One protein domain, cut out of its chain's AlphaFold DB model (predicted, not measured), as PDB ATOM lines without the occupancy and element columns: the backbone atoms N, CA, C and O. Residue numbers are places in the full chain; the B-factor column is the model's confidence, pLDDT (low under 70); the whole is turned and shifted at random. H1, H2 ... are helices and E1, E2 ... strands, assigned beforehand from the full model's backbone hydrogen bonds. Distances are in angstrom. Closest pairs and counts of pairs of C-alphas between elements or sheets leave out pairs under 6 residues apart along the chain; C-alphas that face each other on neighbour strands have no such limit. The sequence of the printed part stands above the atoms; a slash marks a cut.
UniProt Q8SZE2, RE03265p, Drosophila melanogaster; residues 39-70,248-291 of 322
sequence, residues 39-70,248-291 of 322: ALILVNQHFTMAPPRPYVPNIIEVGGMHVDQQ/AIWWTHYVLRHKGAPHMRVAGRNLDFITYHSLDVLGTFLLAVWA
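Overview. This is residues 39 to 70 and 248 to 291 of the 322 residues of the protein "RE03265p" of Drosophila melanogaster (UniProt Q8SZE2). A small loose body, the strand pair E1 and E2 with a wide loop joining them and the first half of H1 near it, runs into an arm with H2, H3 and H4, whose residues 269 to 275 and 277 to 291 stick out. The 76 printed residues run E1, E2, H1, H2, H3, H4, parallel sheet, mostly helix, under half in named elements. The whole is extended, radius of gyration of the C-alphas 19.2 A, spanning 70 by 32 by 13 A.

Arrangement. E1, residues 41 to 43, and E2, residues 59 to 61, are parallel at 28 degrees; N 43 and O 60 are within hydrogen-bond range, 2.9 A. The closest C-alphas of E1 and H1, residues 248 to 257, are Leu 42 and Ala 248, 6.9 A. H2, residues 267 to 270, and H3, residues 273 to 276, are close but not clearly touching, closest C-alphas Gly 268 and Tyr 276, 7.1 A. H4, residues 279 to 291, is apart from H1. Every O i to N i+4 pair is within range in H1 and H4; H2 and H3 are too short for one.

Along the chain. E1 begins at C-alpha 41 (271.711, 253.259, 252.120). H1 is 14.3 A long; H4, 17.9 A, ends at C-alpha 291 (228.842, 257.953, 268.995).

Size, cuts and confidence. Residues 71 to 247 are cut out, with 19.0 A between C-alphas 70 and 248. The link E1 to E2 is long. No printed residue is under 70.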
ATOM      1  N   ALA A  39     269.979 247.219 254.592       93.25
ATOM      2  CA  ALA A  39     270.717 247.402 255.841       93.25
ATOM      3  C   ALA A  39     271.474 248.738 255.894       93.25
ATOM      4  O   ALA A  39     271.563 249.341 256.955       93.25
ATOM      5  N   LEU A  40     271.956 249.216 254.744       95.12
ATOM      6  CA  LEU A  40     272.668 250.479 254.572       95.12
ATOM      7  C   LEU A  40     272.205 251.136 253.273       95.12
ATOM      8  O   LEU A  40     272.035 250.452 252.265       95.12
ATOM      9  N   ILE A  41     272.008 252.447 253.295       95.06
ATOM     10  CA  ILE A  41     271.711 253.259 252.120       95.06
ATOM     11  C   ILE A  41     272.765 254.357 252.060       95.06
ATOM     12  O   ILE A  41     272.768 255.277 252.873       95.06
ATOM     13  N   LEU A  42     273.658 254.248 251.085       96.44
ATOM     14  CA  LEU A  42     274.652 255.267 250.788       96.44
ATOM     15  C   LEU A  42     274.041 256.278 249.818       96.44
ATOM     16  O   LEU A  42     273.610 255.905 248.725       96.44
ATOM     17  N   VAL A  43     273.973 257.548 250.213       94.44
ATOM     18  CA  VAL A  43     273.403 258.612 249.378       94.44
ATOM     19  C   VAL A  43     274.495 259.569 248.921       94.44
ATOM     20  O   VAL A  43     275.233 260.113 249.735       94.44
ATOM     21  N   ASN A  44     274.592 259.809 247.609       92.56
ATOM     22  CA  ASN A  44     275.544 260.763 247.029       92.56
ATOM     23  C   ASN A  44     275.047 262.207 247.228       92.56
ATOM     24  O   ASN A  44     274.580 262.868 246.297       92.56
ATOM     25  N   GLN A  45     275.025 262.636 248.485       91.00
ATOM     26  CA  GLN A  45     274.501 263.906 248.976       91.00
ATOM     27  C   GLN A  45     275.369 264.383 250.138       91.00
ATOM     28  O   GLN A  45     276.048 263.581 250.773       91.00
ATOM     29  N   HIS A  46     275.326 265.678 250.404       93.56
ATOM     30  CA  HIS A  46     275.900 266.297 251.589       93.56
ATOM     31  C   HIS A  46     274.912 267.360 252.066       93.56
ATOM     32  O   HIS A  46     274.316 268.044 251.229       93.56
ATOM     33  N   PHE A  47     274.756 267.552 253.374       90.69
ATOM     34  CA  PHE A  47     273.823 268.533 253.947       90.69
ATOM     35  C   PHE A  47     274.052 269.980 253.467       90.69
ATOM     36  O   PHE A  47     273.159 270.815 253.566       90.69
ATOM     37  N   THR A  48     275.229 270.292 252.915       90.94
ATOM     38  CA  THR A  48     275.508 271.595 252.283       90.94
ATOM     39  C   THR A  48     274.900 271.731 250.878       90.94
ATOM     40  O   THR A  48     274.895 272.824 250.338       90.94
ATOM     41  N   MET A  49     274.386 270.669 250.256       89.06
ATOM     42  CA  MET A  49     273.900 270.684 248.867       89.06
ATOM     43  C   MET A  49     272.375 270.619 248.716       89.06
ATOM     44  O   MET A  49     271.866 270.610 247.594       89.06
ATOM     45  N   ALA A  50     271.639 270.477 249.812       86.75
ATOM     46  CA  ALA A  50     270.189 270.363 249.791       86.75
ATOM     47  C   ALA A  50     269.596 270.939 251.083       86.75
ATOM     48  O   ALA A  50     270.311 271.093 252.073       86.75
ATOM     49  N   PRO A  51     268.287 271.246 251.112       87.25
ATOM     50  CA  PRO A  51     267.615 271.602 252.354       87.25
ATOM     51  C   PRO A  51     267.788 270.516 253.431       87.25
ATOM     52  O   PRO A  51     267.841 269.324 253.094       87.25
ATOM     53  N   PRO A  52     267.833 270.901 254.719       89.38
ATOM     54  CA  PRO A  52     267.988 269.951 255.812       89.38
ATOM     55  C   PRO A  52     266.825 268.956 255.831       89.38
ATOM     56  O   PRO A  52     265.664 269.321 255.633       89.38
ATOM     57  N   ARG A  53     267.137 267.684 256.087       89.38
ATOM     58  CA  ARG A  53     266.153 266.600 256.178       89.38
ATOM     59  C   ARG A  53     266.556 265.579 257.240       89.38
ATOM     60  O   ARG A  53     267.751 265.336 257.408       89.38
ATOM     61  N   PRO A  54     265.588 264.967 257.941       90.62
ATOM     62  CA  PRO A  54     265.890 263.932 258.914       90.62
ATOM     63  C   PRO A  54     266.344 262.663 258.191       90.62
ATOM     64  O   PRO A  54     265.620 262.119 257.352       90.62
ATOM     65  N   TYR A  55     267.528 262.175 258.545       91.19
ATOM     66  CA  TYR A  55     267.958 260.831 258.193       91.19
ATOM     67  C   TYR A  55     267.843 259.908 259.389       91.19
ATOM     68  O   TYR A  55     267.990 260.297 260.545       91.19
ATOM     69  N   VAL A  56     267.588 258.652 259.069       92.62
ATOM     70  CA  VAL A  56     267.662 257.549 260.016       92.62
ATOM     71  C   VAL A  56     269.073 256.965 259.965       92.62
ATOM     72  O   VAL A  56     269.735 257.119 258.935       92.62
ATOM     73  N   PRO A  57     269.553 256.285 261.021       95.19
ATOM     74  CA  PRO A  57     270.965 255.914 261.124       95.19
ATOM     75  C   PRO A  57     271.503 255.073 259.958       95.19
ATOM     76  O   PRO A  57     272.691 255.127 259.676       95.19
ATOM     77  N   ASN A  58     270.654 254.309 259.256       94.81
ATOM     78  CA  ASN A  58     271.061 253.521 258.089       94.81
ATOM     79  C   ASN A  58     271.133 254.287 256.759       94.81
ATOM     80  O   ASN A  58     271.370 253.653 255.730       94.81
ATOM     81  N   ILE A  59     270.923 255.604 256.754       95.31
ATOM     82  CA  ILE A  59     271.148 256.462 255.589       95.31
ATOM     83  C   ILE A  59     272.396 257.296 255.853       95.31
ATOM     84  O   ILE A  59     272.389 258.158 256.726       95.31
ATOM     85  N   ILE A  60     273.450 257.040 255.083       95.88
ATOM     86  CA  ILE A  60     274.749 257.688 255.246       95.88
ATOM     87  C   ILE A  60     275.043 258.545 254.023       95.88
ATOM     88  O   ILE A  60     275.014 258.070 252.884       95.88
ATOM     89  N   GLU A  61     275.334 259.815 254.278       95.06
ATOM     90  CA  GLU A  61     275.789 260.758 253.268       95.06
ATOM     91  C   GLU A  61     277.226 260.444 252.849       95.06
ATOM     92  O   GLU A  61     278.141 260.413 253.665       95.06
ATOM     93  N   VAL A  62     277.402 260.187 251.557       95.94
ATOM     94  CA  VAL A  62     278.689 259.948 250.890       95.94
ATOM     95  C   VAL A  62     278.772 260.807 249.626       95.94
ATOM     96  O   VAL A  62     279.171 260.368 248.547       95.94
ATOM     97  N   GLY A  63     278.305 262.052 249.734       94.19
ATOM     98  CA  GLY A  63     278.327 263.023 248.649       94.19
ATOM     99  C   GLY A  63     279.744 263.295 248.174       94.19
ATOM    100  O   GLY A  63     280.555 263.754 248.967       94.19
ATOM    101  N   GLY A  64     280.015 263.090 246.886       93.50
ATOM    102  CA  GLY A  64     281.305 263.401 246.260       93.50
ATOM    103  C   GLY A  64     282.317 262.268 246.242       93.50
ATOM    104  O   GLY A  64     283.496 262.538 246.061       93.50
ATOM    105  N   MET A  65     281.888 261.005 246.368       93.81
ATOM    106  CA  MET A  65     282.781 259.849 246.158       93.81
ATOM    107  C   MET A  65     283.502 259.869 244.804       93.81
ATOM    108  O   MET A  65     284.567 259.280 244.676       93.81
ATOM    109  N   HIS A  66     282.913 260.509 243.791       94.25
ATOM    110  CA  HIS A  66     283.498 260.640 242.456       94.25
ATOM    111  C   HIS A  66     284.466 261.820 242.321       94.25
ATOM    112  O   HIS A  66     285.072 261.965 241.262       94.25
ATOM    113  N   VAL A  67     284.569 262.682 243.339       94.69
ATOM    114  CA  VAL A  67     285.395 263.888 243.284       94.69
ATOM    115  C   VAL A  67     286.821 263.567 243.716       94.69
ATOM    116  O   VAL A  67     287.078 263.226 244.876       94.69
ATOM    117  N   ASP A  68     287.750 263.745 242.786       92.12
ATOM    118  CA  ASP A  68     289.179 263.596 243.012       92.12
ATOM    119  C   ASP A  68     289.659 264.682 243.985       92.12
ATOM    120  O   ASP A  68     289.553 265.887 243.735       92.12
ATOM    121  N   GLN A  69     290.218 264.258 245.120       89.12
ATOM    122  CA  GLN A  69     290.707 265.185 246.148       89.12
ATOM    123  C   GLN A  69     291.921 265.985 245.659       89.12
ATOM    124  O   GLN A  69     292.087 267.148 246.023       89.12
ATOM    125  N   GLN A  70     292.735 265.370 244.801       91.12
ATOM    126  CA  GLN A  70     293.932 265.960 244.214       91.12
ATOM    127  C   GLN A  70     293.719 266.115 242.703       91.12
ATOM    128  O   GLN A  70     293.617 265.095 242.018       91.12
ATOM    129  N   ALA A 248     281.992 255.582 253.118       96.94
ATOM    130  CA  ALA A 248     281.259 254.468 252.515       96.94
ATOM    131  C   ALA A 248     281.850 253.105 252.910       96.94
ATOM    132  O   ALA A 248     281.113 252.193 253.304       96.94
ATOM    133  N   ILE A 249     283.178 252.978 252.837       97.00
ATOM    134  CA  ILE A 249     283.913 251.767 253.211       97.00
ATOM    135  C   ILE A 249     283.661 251.457 254.687       97.00
ATOM    136  O   ILE A 249     283.200 250.364 255.026       97.00
ATOM    137  N   TRP A 250     283.880 252.428 255.572       98.00
ATOM    138  CA  TRP A 250     283.750 252.233 257.010       98.00
ATOM    139  C   TRP A 250     282.351 251.763 257.414       98.00
ATOM    140  O   TRP A 250     282.223 250.780 258.153       98.00
ATOM    141  N   TRP A 251     281.299 252.403 256.890       97.81
ATOM    142  CA  TRP A 251     279.915 252.030 257.189       97.81
ATOM    143  C   TRP A 251     279.527 250.679 256.596       97.81
ATOM    144  O   TRP A 251     278.800 249.913 257.231       97.81
ATOM    145  N   THR A 252     280.068 250.337 255.428       97.81
ATOM    146  CA  THR A 252     279.918 248.992 254.860       97.81
ATOM    147  C   THR A 252     280.514 247.947 255.804       97.81
ATOM    148  O   THR A 252     279.834 246.989 256.180       97.81
ATOM    149  N   HIS A 253     281.742 248.161 256.284       98.19
ATOM    150  CA  HIS A 253     282.359 247.274 257.268       98.19
ATOM    151  C   HIS A 253     281.590 247.242 258.596       98.19
ATOM    152  O   HIS A 253     281.468 246.173 259.190       98.19
ATOM    153  N   TYR A 254     281.038 248.367 259.064       98.19
ATOM    154  CA  TYR A 254     280.200 248.408 260.264       98.19
ATOM    155  C   TYR A 254     279.003 247.464 260.136       98.19
ATOM    156  O   TYR A 254     278.800 246.590 260.981       98.19
ATOM    157  N   VAL A 255     278.245 247.574 259.046       97.81
ATOM    158  CA  VAL A 255     277.072 246.724 258.826       97.81
ATOM    159  C   VAL A 255     277.452 245.245 258.728       97.81
ATOM    160  O   VAL A 255     276.743 244.404 259.284       97.81
ATOM    161  N   LEU A 256     278.590 244.919 258.106       97.69
ATOM    162  CA  LEU A 256     279.105 243.548 258.047       97.69
ATOM    163  C   LEU A 256     279.490 243.008 259.434       97.69
ATOM    164  O   LEU A 256     279.044 241.921 259.805       97.69
ATOM    165  N   ARG A 257     280.244 243.778 260.234       98.19
ATOM    166  CA  ARG A 257     280.626 243.402 261.612       98.19
ATOM    167  C   ARG A 257     279.407 243.127 262.491       98.19
ATOM    168  O   ARG A 257     279.436 242.228 263.326       98.19
ATOM    169  N   HIS A 258     278.324 243.867 262.274       97.56
ATOM    170  CA  HIS A 258     277.087 243.761 263.046       97.56
ATOM    171  C   HIS A 258     275.982 242.972 262.327       97.56
ATOM    172  O   HIS A 258     274.803 243.169 262.618       97.56
ATOM    173  N   LYS A 259     276.346 242.076 261.394       95.94
ATOM    174  CA  LYS A 259     275.437 241.112 260.742       95.94
ATOM    175  C   LYS A 259     274.161 241.759 260.172       95.94
ATOM    176  O   LYS A 259     273.064 241.228 260.320       95.94
ATOM    177  N   GLY A 260     274.303 242.922 259.537       93.00
ATOM    178  CA  GLY A 260     273.195 243.681 258.950       93.00
ATOM    179  C   GLY A 260     272.679 244.852 259.796       93.00
ATOM    180  O   GLY A 260     271.749 245.521 259.352       93.00
ATOM    181  N   ALA A 261     273.266 245.104 260.975       94.94
ATOM    182  CA  ALA A 261     272.994 246.254 261.849       94.94
ATOM    183  C   ALA A 261     271.491 246.592 262.013       94.94
ATOM    184  O   ALA A 261     271.055 247.701 261.689       94.94
ATOM    185  N   PRO A 262     270.661 245.646 262.501       92.12
ATOM    186  CA  PRO A 262     269.210 245.821 262.560       92.12
ATOM    187  C   PRO A 262     268.771 247.028 263.403       92.12
ATOM    188  O   PRO A 262     267.752 247.638 263.093       92.12
ATOM    189  N   HIS A 263     269.562 247.424 264.404       93.31
ATOM    190  CA  HIS A 263     269.325 248.593 265.260       93.31
ATOM    191  C   HIS A 263     269.429 249.941 264.532       93.31
ATOM    192  O   HIS A 263     268.948 250.943 265.047       93.31
ATOM    193  N   MET A 264     270.026 249.989 263.337       93.75
ATOM    194  CA  MET A 264     270.081 251.207 262.515       93.75
ATOM    195  C   MET A 264     268.826 251.403 261.652       93.75
ATOM    196  O   MET A 264     268.654 252.451 261.025       93.75
ATOM    197  N   ARG A 265     267.964 250.383 261.571       89.50
ATOM    198  CA  ARG A 265     266.786 250.374 260.701       89.50
ATOM    199  C   ARG A 265     265.564 250.891 261.445       89.50
ATOM    200  O   ARG A 265     265.325 250.573 262.604       89.50
ATOM    201  N   VAL A 266     264.724 251.623 260.722       88.25
ATOM    202  CA  VAL A 266     263.434 252.093 261.238       88.25
ATOM    203  C   VAL A 266     262.467 250.922 261.379       88.25
ATOM    204  O   VAL A 266     262.202 250.223 260.398       88.25
ATOM    205  N   ALA A 267     261.880 250.761 262.567       84.12
ATOM    206  CA  ALA A 267     260.860 249.744 262.842       84.12
ATOM    207  C   ALA A 267     259.625 249.880 261.929       84.12
ATOM    208  O   ALA A 267     259.035 248.883 261.525       84.12
ATOM    209  N   GLY A 268     259.310 251.115 261.519       80.31
ATOM    210  CA  GLY A 268     258.237 251.462 260.584       80.31
ATOM    211  C   GLY A 268     258.242 250.693 259.258       80.31
ATOM    212  O   GLY A 268     257.198 250.558 258.632       80.31
ATOM    213  N   ARG A 269     259.384 250.133 258.834       78.31
ATOM    214  CA  ARG A 269     259.464 249.309 257.613       78.31
ATOM    215  C   ARG A 269     258.743 247.963 257.721       78.31
ATOM    216  O   ARG A 269     258.476 247.350 256.690       78.31
ATOM    217  N   ASN A 270     258.471 247.515 258.944       80.56
ATOM    218  CA  ASN A 270     257.793 246.255 259.228       80.56
ATOM    219  C   ASN A 270     256.303 246.452 259.549       80.56
ATOM    220  O   ASN A 270     255.625 245.470 259.829       80.56
ATOM    221  N   LEU A 271     255.803 247.694 259.542       84.31
ATOM    222  CA  LEU A 271     254.389 247.967 259.784       84.31
ATOM    223  C   LEU A 271     253.553 247.539 258.579       84.31
ATOM    224  O   LEU A 271     253.946 247.750 257.426       84.31
ATOM    225  N   ASP A 272     252.388 246.959 258.853       84.56
ATOM    226  CA  ASP A 272     251.385 246.720 257.827       84.56
ATOM    227  C   ASP A 272     250.731 248.034 257.369       84.56
ATOM    228  O   ASP A 272     250.949 249.115 257.925       84.56
ATOM    229  N   PHE A 273     249.931 247.942 256.309       83.25
ATOM    230  CA  PHE A 273     249.299 249.102 255.693       83.25
ATOM    231  C   PHE A 273     248.360 249.861 256.646       83.25
ATOM    232  O   PHE A 273     248.326 251.092 256.580       83.25
ATOM    233  N   ILE A 274     247.630 249.153 257.517       88.31
ATOM    234  CA  ILE A 274     246.657 249.731 258.449       88.31
ATOM    235  C   ILE A 274     247.393 250.550 259.503       88.31
ATOM    236  O   ILE A 274     247.107 251.739 259.649       88.31
ATOM    237  N   THR A 275     248.380 249.950 260.176       87.69
ATOM    238  CA  THR A 275     249.145 250.634 261.227       87.69
ATOM    239  C   THR A 275     250.007 251.757 260.657       87.69
ATOM    240  O   THR A 275     250.063 252.842 261.233       87.69
ATOM    241  N   TYR A 276     250.639 251.550 259.495       85.81
ATOM    242  CA  TYR A 276     251.474 252.575 258.860       85.81
ATOM    243  C   TYR A 276     250.684 253.848 258.508       85.81
ATOM    244  O   TYR A 276     251.215 254.950 258.625       85.81
ATOM    245  N   HIS A 277     249.420 253.709 258.091       87.88
ATOM    246  CA  HIS A 277     248.534 254.839 257.778       87.88
ATOM    247  C   HIS A 277     247.612 255.228 258.944       87.88
ATOM    248  O   HIS A 277     246.736 256.076 258.764       87.88
ATOM    249  N   SER A 278     247.798 254.614 260.119       92.94
ATOM    250  CA  SER A 278     247.002 254.846 261.330       92.94
ATOM    251  C   SER A 278     245.487 254.770 261.087       92.94
ATOM    252  O   SER A 278     244.713 255.557 261.639       92.94
ATOM    253  N   LEU A 279     245.048 253.856 260.212       93.69
ATOM    254  CA  LEU A 279     243.632 253.717 259.846       93.69
ATOM    255  C   LEU A 279     242.791 253.187 261.013       93.69
ATOM    256  O   LEU A 279     241.614 253.517 261.126       93.69
ATOM    257  N   ASP A 280     243.408 252.414 261.897       92.75
ATOM    258  CA  ASP A 280     242.871 251.980 263.184       92.75
ATOM    259  C   ASP A 280     242.601 253.167 264.124       92.75
ATOM    260  O   ASP A 280     241.511 253.287 264.693       92.75
ATOM    261  N   VAL A 281     243.550 254.101 264.226       94.62
ATOM    262  CA  VAL A 281     243.417 255.320 265.035       94.62
ATOM    263  C   VAL A 281     242.351 256.242 264.446       94.62
ATOM    264  O   VAL A 281     241.460 256.699 265.163       94.62
ATOM    265  N   LEU A 282     242.385 256.479 263.131       96.12
ATOM    266  CA  LEU A 282     241.374 257.277 262.432       96.12
ATOM    267  C   LEU A 282     239.977 256.668 262.572       96.12
ATOM    268  O   LEU A 282     239.028 257.384 262.887       96.12
ATOM    269  N   GLY A 283     239.852 255.352 262.394       96.31
ATOM    270  CA  GLY A 283     238.603 254.626 262.607       96.31
ATOM    271  C   GLY A 283     238.076 254.803 264.030       96.31
ATOM    272  O   GLY A 283     236.900 255.112 264.213       96.31
ATOM    273  N   THR A 284     238.956 254.717 265.032       96.31
ATOM    274  CA  THR A 284     238.603 254.968 266.439       96.31
ATOM    275  C   THR A 284     238.058 256.384 266.649       96.31
ATOM    276  O   THR A 284     236.998 256.549 267.256       96.31
ATOM    277  N   PHE A 285     238.717 257.411 266.098       97.12
ATOM    278  CA  PHE A 285     238.235 258.795 266.184       97.12
ATOM    279  C   PHE A 285     236.885 258.995 265.486       97.12
ATOM    280  O   PHE A 285     235.999 259.643 266.041       97.12
ATOM    281  N   LEU A 286     236.699 258.418 264.296       97.25
ATOM    282  CA  LEU A 286     235.438 258.507 263.554       97.25
ATOM    283  C   LEU A 286     234.284 257.839 264.310       97.25
ATOM    284  O   LEU A 286     233.196 258.410 264.390       97.25
ATOM    285  N   LEU A 287     234.525 256.673 264.916       97.56
ATOM    286  CA  LEU A 287     233.539 255.986 265.754       97.56
ATOM    287  C   LEU A 287     233.186 256.800 267.002       97.56
ATOM    288  O   LEU A 287     232.009 256.897 267.348       97.56
ATOM    289  N   ALA A 288     234.172 257.429 267.646       97.44
ATOM    290  CA  ALA A 288     233.932 258.301 268.793       97.44
ATOM    291  C   ALA A 288     233.072 259.521 268.415       97.44
ATOM    292  O   ALA A 288     232.087 259.816 269.094       97.44
ATOM    293  N   VAL A 289     233.383 260.191 267.299       97.62
ATOM    294  CA  VAL A 289     232.579 261.311 266.780       97.62
ATOM    295  C   VAL A 289     231.159 260.854 266.449       97.62
ATOM    296  O   VAL A 289     230.195 261.504 266.856       97.62
ATOM    297  N   TRP A 290     231.005 259.716 265.768       97.81
ATOM    298  CA  TRP A 290     229.695 259.153 265.440       97.81
ATOM    299  C   TRP A 290     228.873 258.825 266.695       97.81
ATOM    300  O   TRP A 290     227.684 259.150 266.752       97.81
ATOM    301  N   ALA A 291     229.496 258.248 267.725       97.56
ATOM    302  CA  ALA A 291     228.842 257.953 268.995       97.56
ATOM    303  C   ALA A 291     228.374 259.234 269.708       97.56
ATOM    304  O   ALA A 291     227.223 259.306 270.140       97.56
TER     305      ALA A 291